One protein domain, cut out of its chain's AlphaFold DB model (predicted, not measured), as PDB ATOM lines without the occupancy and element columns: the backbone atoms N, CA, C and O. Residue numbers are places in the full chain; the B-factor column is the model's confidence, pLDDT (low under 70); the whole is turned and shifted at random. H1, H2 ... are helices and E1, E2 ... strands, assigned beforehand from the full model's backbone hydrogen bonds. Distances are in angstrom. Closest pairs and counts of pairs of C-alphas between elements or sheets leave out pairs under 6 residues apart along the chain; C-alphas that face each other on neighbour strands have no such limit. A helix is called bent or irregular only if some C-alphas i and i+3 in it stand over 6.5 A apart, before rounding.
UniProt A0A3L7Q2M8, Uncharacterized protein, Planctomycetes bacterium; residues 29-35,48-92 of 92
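What this domain is: This is residues 29 to 35 and 48 to 92 of the 92 residues of an uncharacterized protein of Planctomycetes bacterium (UniProt A0A3L7Q2M8). A long, narrow hairpin of two strands, E1 and E2, makes the longest axis, and a short helix, H1, sits off to one side of it across a gap, running roughly along the hairpin. The stretches 29 to 35 and 48 to 53 lie toward the end of the hairpin away from its turn, and residues 75 to 89, which hold H1, stand free. The printed part has 52 residues, with E1, E2 and H1 in that order along the chain; the sheet E1 - E2 is antiparallel, and the class is mixed, helices and strands. The whole is loose, with a radius of gyration of the C-alphas of 14.3 A and spans of 45 by 22 by 18 A.

Where its parts are: Strand E1, residues 54 to 62, runs 26.4 A from C-alpha 54 at (35.789, 88.339, 260.749). Strand E2, residues 65 to 72, runs 23.2 A and ends with C-alpha 72 at (39.271, 92.904, 261.433). Helix H1, residues 79 to 87, measures 11.7 A and ends with C-alpha 87 at (32.712, 107.563, 271.192).

How they stand to each other: E1 and E2 form a hairpin with a tight link of 2 residues, their directions at 167 degrees. C-alphas 57 and 70 face each other at 4.4 A. N 58 and O 69, at 2.9 A, and N 67 and O 60, at 2.8 A, are within hydrogen-bond range. A short link of 6 residues joins E2 to H1. H1 and E1 are apart, with no C-alpha of the one within 8 A of the other. In H1, which is not bent, 4 of 5 O i to N i+4 pairs are within hydrogen-bond range.

The domain as a whole: The C-alphas of Thr 34 and Glu 63, the two farthest apart, are 45.9 A apart. Residues 36 to 47 are not printed, and C-alphas 35 and 48 are 10.7 A apart across this cut. Neither link between named elements is long. The mean pLDDT of the printed part is 89.7, and residues 88 to 92, ending at the chain's last residue, are under 70.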
ATOM      1  N   ILE A  29      31.945  89.403 259.292       95.81
ATOM      2  CA  ILE A  29      31.694  90.627 258.536       95.81
ATOM      3  C   ILE A  29      31.037  90.203 257.216       95.81
ATOM      4  O   ILE A  29      31.661  89.457 256.459       95.81
ATOM      5  N   PRO A  30      29.809  90.661 256.913       94.69
ATOM      6  CA  PRO A  30      29.136  90.304 255.671       94.69
ATOM      7  C   PRO A  30      29.942  90.731 254.442       94.69
ATOM      8  O   PRO A  30      30.353  91.888 254.337       94.69
ATOM      9  N   ALA A  31      30.121  89.801 253.509       94.50
ATOM     10  CA  ALA A  31      30.764  90.027 252.223       94.50
ATOM     11  C   ALA A  31      30.054  89.217 251.134       94.50
ATOM     12  O   ALA A  31      29.570  88.114 251.391       94.50
ATOM     13  N   ASP A  32      29.994  89.763 249.920       95.06
ATOM     14  CA  ASP A  32      29.418  89.090 248.758       95.06
ATOM     15  C   ASP A  32      30.129  89.493 247.458       95.06
ATOM     16  O   ASP A  32      30.898  90.457 247.409       95.06
ATOM     17  N   ASP A  33      29.840  88.753 246.386       95.75
ATOM     18  CA  ASP A  33      30.480  88.901 245.073       95.75
ATOM     19  C   ASP A  33      30.096  90.199 244.334       95.75
ATOM     20  O   ASP A  33      30.615  90.498 243.258       95.75
ATOM     21  N   THR A  34      29.183  91.004 244.885       94.81
ATOM     22  CA  THR A  34      28.827  92.309 244.313       94.81
ATOM     23  C   THR A  34      29.779  93.423 244.758       94.81
ATOM     24  O   THR A  34      29.846  94.483 244.117       94.81
ATOM     25  N   MET A  35      30.557  93.185 245.821       94.38
ATOM     26  CA  MET A  35      31.462  94.165 246.417       94.38
ATOM     27  C   MET A  35      32.729  94.393 245.582       94.38
ATOM     28  O   MET A  35      33.250  93.490 244.924       94.38
ATOM     29  N   GLY A  48      33.629  84.730 244.920       92.44
ATOM     30  CA  GLY A  48      33.764  83.746 245.975       92.44
ATOM     31  C   GLY A  48      34.615  84.252 247.142       92.44
ATOM     32  O   GLY A  48      35.278  85.290 247.082       92.44
ATOM     33  N   ALA A  49      34.617  83.464 248.212       91.31
ATOM     34  CA  ALA A  49      35.449  83.679 249.384       91.31
ATOM     35  C   ALA A  49      36.149  82.369 249.758       91.31
ATOM     36  O   ALA A  49      35.508  81.319 249.830       91.31
ATOM     37  N   GLU A  50      37.459  82.425 250.001       94.06
ATOM     38  CA  GLU A  50      38.205  81.292 250.568       94.06
ATOM     39  C   GLU A  50      37.766  81.030 252.019       94.06
ATOM     40  O   GLU A  50      37.592  79.886 252.434       94.06
ATOM     41  N   ALA A  51      37.553  82.110 252.775       94.69
ATOM     42  CA  ALA A  51      37.142  82.100 254.170       94.69
ATOM     43  C   ALA A  51      36.240  83.312 254.475       94.69
ATOM     44  O   ALA A  51      36.335  84.333 253.787       94.69
ATOM     45  N   PRO A  52      35.376  83.228 255.503       94.94
ATOM     46  CA  PRO A  52      34.588  84.371 255.948       94.94
ATOM     47  C   PRO A  52      35.492  85.443 256.561       94.94
ATOM     48  O   PRO A  52      36.384  85.122 257.348       94.94
ATOM     49  N   LEU A  53      35.206  86.709 256.260       96.56
ATOM     50  CA  LEU A  53      35.835  87.839 256.939       96.56
ATOM     51  C   LEU A  53      35.315  87.928 258.374       96.56
ATOM     52  O   LEU A  53      34.120  87.742 258.615       96.56
ATOM     53  N   ARG A  54      36.182  88.231 259.340       97.81
ATOM     54  CA  ARG A  54      35.789  88.339 260.749       97.81
ATOM     55  C   ARG A  54      36.262  89.631 261.391       97.81
ATOM     56  O   ARG A  54      37.328  90.158 261.085       97.81
ATOM     57  N   ALA A  55      35.467  90.095 262.348       97.38
ATOM     58  CA  ALA A  55      35.901  91.014 263.387       97.38
ATOM     59  C   ALA A  55      36.042  90.217 264.688       97.38
ATOM     60  O   ALA A  55      35.073  89.641 265.182       97.38
ATOM     61  N   THR A  56      37.251  90.171 265.234       97.88
ATOM     62  CA  THR A  56      37.583  89.489 266.487       97.88
ATOM     63  C   THR A  56      37.992  90.518 267.526       97.88
ATOM     64  O   THR A  56      38.825  91.374 267.248       97.88
ATOM     65  N   ALA A  57      37.441  90.422 268.731       97.69
ATOM     66  CA  ALA A  57      37.768  91.287 269.852       97.69
ATOM     67  C   ALA A  57      38.305  90.466 271.023       97.69
ATOM     68  O   ALA A  57      37.710  89.461 271.413       97.69
ATOM     69  N   ILE A  58      39.401  90.934 271.611       97.88
ATOM     70  CA  ILE A  58      39.915  90.479 272.902       97.88
ATOM     71  C   ILE A  58      39.742  91.635 273.878       97.88
ATOM     72  O   ILE A  58      40.250  92.730 273.643       97.88
ATOM     73  N   VAL A  59      39.028  91.396 274.972       96.44
ATOM     74  CA  VAL A  59      38.793  92.386 276.022       96.44
ATOM     75  C   VAL A  59      39.592  91.989 277.248       96.44
ATOM     76  O   VAL A  59      39.439  90.885 277.762       96.44
ATOM     77  N   LEU A  60      40.439  92.898 277.704       95.62
ATOM     78  CA  LEU A  60      41.261  92.777 278.894       95.62
ATOM     79  C   LEU A  60      40.705  93.721 279.957       95.62
ATOM     80  O   LEU A  60      40.421  94.881 279.658       95.62
ATOM     81  N   ALA A  61      40.560  93.242 281.186       94.69
ATOM     82  CA  ALA A  61      40.169  94.072 282.315       94.69
ATOM     83  C   ALA A  61      41.012  93.748 283.551       94.69
ATOM     84  O   ALA A  61      41.194  92.582 283.904       94.69
ATOM     85  N   ARG A  62      41.516  94.789 284.211       92.81
ATOM     86  CA  ARG A  62      42.214  94.713 285.498       92.81
ATOM     87  C   ARG A  62      41.821  95.939 286.308       92.81
ATOM     88  O   ARG A  62      41.977  97.052 285.821       92.81
ATOM     89  N   GLU A  63      41.353  95.722 287.536       89.44
ATOM     90  CA  GLU A  63      40.837  96.799 288.393       89.44
ATOM     91  C   GLU A  63      39.779  97.627 287.631       89.44
ATOM     92  O   GLU A  63      38.813  97.058 287.115       89.44
ATOM     93  N   ASP A  64      39.982  98.940 287.518       88.69
ATOM     94  CA  ASP A  64      39.103  99.863 286.794       88.69
ATOM     95  C   ASP A  64      39.522 100.079 285.325       88.69
ATOM     96  O   ASP A  64      38.835 100.772 284.568       88.69
ATOM     97  N   GLU A  65      40.633  99.477 284.888       91.00
ATOM     98  CA  GLU A  65      41.130  99.588 283.519       91.00
ATOM     99  C   GLU A  65      40.535  98.502 282.619       91.00
ATOM    100  O   GLU A  65      40.546  97.307 282.933       91.00
ATOM    101  N   LYS A  66      40.039  98.919 281.450       92.00
ATOM    102  CA  LYS A  66      39.554  98.027 280.393       92.00
ATOM    103  C   LYS A  66      40.206  98.396 279.066       92.00
ATOM    104  O   LYS A  66      40.227  99.565 278.690       92.00
ATOM    105  N   LEU A  67      40.676  97.391 278.335       93.56
ATOM    106  CA  LEU A  67      41.249  97.522 276.999       93.56
ATOM    107  C   LEU A  67      40.585  96.513 276.063       93.56
ATOM    108  O   LEU A  67      40.544  95.325 276.364       93.56
ATOM    109  N   ALA A  68      40.108  96.975 274.911       95.00
ATOM    110  CA  ALA A  68      39.677  96.106 273.825       95.00
ATOM    111  C   ALA A  68      40.695  96.170 272.683       95.00
ATOM    112  O   ALA A  68      41.049  97.253 272.220       95.00
ATOM    113  N   ILE A  69      41.154  95.005 272.233       95.69
ATOM    114  CA  ILE A  69      41.978  94.842 271.037       95.69
ATOM    115  C   ILE A  69      41.093  94.188 269.983       95.69
ATOM    116  O   ILE A  69      40.662  93.048 270.161       95.69
ATOM    117  N   CYS A  70      40.826  94.908 268.898       95.50
ATOM    118  CA  CYS A  70      39.995  94.429 267.800       95.50
ATOM    119  C   CYS A  70      40.854  94.182 266.557       95.50
ATOM    120  O   CYS A  70      41.609  95.056 266.138       95.50
ATOM    121  N   SER A  71      40.711  92.999 265.966       95.94
ATOM    122  CA  SER A  71      41.266  92.633 264.665       95.94
ATOM    123  C   SER A  71      40.120  92.457 263.686       95.94
ATOM    124  O   SER A  71      39.175  91.729 263.978       95.94
ATOM    125  N   CYS A  72      40.216  93.088 262.524       96.31
ATOM    126  CA  CYS A  72      39.271  92.904 261.433       96.31
ATOM    127  C   CYS A  72      40.041  92.410 260.212       96.31
ATOM    128  O   CYS A  72      41.096  92.965 259.907       96.31
ATOM    129  N   ASP A  73      39.500  91.424 259.502       95.94
ATOM    130  CA  ASP A  73      40.075  90.902 258.257       95.94
ATOM    131  C   ASP A  73      39.838  91.885 257.094       95.94
ATOM    132  O   ASP A  73      39.138  91.605 256.125       95.94
ATOM    133  N   VAL A  74      40.374  93.099 257.224       93.56
ATOM    134  CA  VAL A  74      40.241  94.203 256.270       93.56
ATOM    135  C   VAL A  74      41.588  94.896 256.099       93.56
ATOM    136  O   VAL A  74      42.404  94.940 257.016       93.56
ATOM    137  N   ILE A  75      41.820  95.484 254.926       93.31
ATOM    138  CA  ILE A  75      43.083  96.182 254.644       93.31
ATOM    139  C   ILE A  75      43.243  97.468 255.466       93.31
ATOM    140  O   ILE A  75      44.347  97.814 255.878       93.31
ATOM    141  N   VAL A  76      42.140  98.185 255.690       92.62
ATOM    142  CA  VAL A  76      42.101  99.453 256.421       92.62
ATOM    143  C   VAL A  76      40.763  99.555 257.142       92.62
ATOM    144  O   VAL A  76      39.714  99.334 256.538       92.62
ATOM    145  N   VAL A  77      40.799  99.945 258.416       93.50
ATOM    146  CA  VAL A  77      39.607 100.383 259.152       93.50
ATOM    147  C   VAL A  77      39.507 101.898 259.003       93.50
ATOM    148  O   VAL A  77      40.421 102.626 259.391       93.50
ATOM    149  N   GLN A  78      38.428 102.371 258.387       93.25
ATOM    150  CA  GLN A  78      38.225 103.795 258.136       93.25
ATOM    151  C   GLN A  78      37.802 104.532 259.423       93.25
ATOM    152  O   GLN A  78      37.225 103.941 260.339       93.25
ATOM    153  N   ALA A  79      38.124 105.828 259.512       94.00
ATOM    154  CA  ALA A  79      37.880 106.643 260.709       94.00
ATOM    155  C   ALA A  79      36.388 106.762 261.059       94.00
ATOM    156  O   ALA A  79      36.029 106.808 262.228       94.00
ATOM    157  N   ASP A  80      35.516 106.720 260.056       94.62
ATOM    158  CA  ASP A  80      34.062 106.682 260.219       94.62
ATOM    159  C   ASP A  80      33.555 105.431 260.960       94.62
ATOM    160  O   ASP A  80      32.487 105.489 261.562       94.62
ATOM    161  N   PHE A  81      34.316 104.332 260.988       90.75
ATOM    162  CA  PHE A  81      34.043 103.180 261.856       90.75
ATOM    163  C   PHE A  81      34.711 103.305 263.230       90.75
ATOM    164  O   PHE A  81      34.128 102.907 264.240       90.75
ATOM    165  N   VAL A  82      35.930 103.854 263.284       92.00
ATOM    166  CA  VAL A  82      36.713 103.964 264.528       92.00
ATOM    167  C   VAL A  82      36.129 105.016 265.468       92.00
ATOM    168  O   VAL A  82      35.948 104.741 266.652       92.00
ATOM    169  N   ASP A  83      35.798 106.204 264.965       93.44
ATOM    170  CA  ASP A  83      35.349 107.325 265.790       93.44
ATOM    171  C   ASP A  83      34.058 106.998 266.559       93.44
ATOM    172  O   ASP A  83      34.024 107.219 267.775       93.44
ATOM    173  N   PRO A  84      33.015 106.393 265.946       91.06
ATOM    174  CA  PRO A  84      31.847 105.940 266.692       91.06
ATOM    175  C   PRO A  84      32.185 104.876 267.737       91.06
ATOM    176  O   PRO A  84      31.691 104.968 268.863       91.06
ATOM    177  N   ALA A  85      33.052 103.911 267.412       88.19
ATOM    178  CA  ALA A  85      33.463 102.862 268.346       88.19
ATOM    179  C   ALA A  85      34.194 103.438 269.572       88.19
ATOM    180  O   ALA A  85      33.969 102.982 270.691       88.19
ATOM    181  N   LEU A  86      35.007 104.482 269.382       88.69
ATOM    182  CA  LEU A  86      35.680 105.203 270.466       88.69
ATOM    183  C   LEU A  86      34.762 106.189 271.206       88.69
ATOM    184  O   LEU A  86      35.017 106.524 272.365       88.69
ATOM    185  N   SER A  87      33.688 106.660 270.568       84.38
ATOM    186  CA  SER A  87      32.712 107.563 271.192       84.38
ATOM    187  C   SER A  87      31.830 106.866 272.235       84.38
ATOM    188  O   SER A  87      31.337 107.522 273.159       84.38
ATOM    189  N   ILE A  88      31.671 105.539 272.128       63.09
ATOM    190  CA  ILE A  88      30.955 104.703 273.096       63.09
ATOM    191  C   ILE A  88      31.822 104.584 274.351       63.09
ATOM    192  O   ILE A  88      32.608 103.657 274.545       63.09
ATOM    193  N   ARG A  89      31.704 105.575 275.235       52.06
ATOM    194  CA  ARG A  89      32.326 105.519 276.556       52.06
ATOM    195  C   ARG A  89      31.519 104.563 277.432       52.06
ATOM    196  O   ARG A  89      30.373 104.850 277.758       52.06
ATOM    197  N   SER A  90      32.180 103.489 277.867       50.94
ATOM    198  CA  SER A  90      31.705 102.463 278.807       50.94
ATOM    199  C   SER A  90      30.795 101.390 278.192       50.94
ATOM    200  O   SER A  90      29.584 101.558 278.077       50.94
ATOM    201  N   CYS A  91      31.379 100.221 277.901       46.16
ATOM    202  CA  CYS A  91      30.659  98.957 278.059       46.16
ATOM    203  C   CYS A  91      30.306  98.830 279.547       46.16
ATOM    204  O   CYS A  91      31.176  98.512 280.373       46.16
ATOM    205  N   ARG A  92      29.066  99.195 279.871       40.34
ATOM    206  CA  ARG A  92      28.484  99.050 281.200       40.34
ATOM    207  C   ARG A  92      28.025  97.617 281.418       40.34
ATOM    208  O   ARG A  92      27.422  97.060 280.476       40.34
TER     209      ARG A  92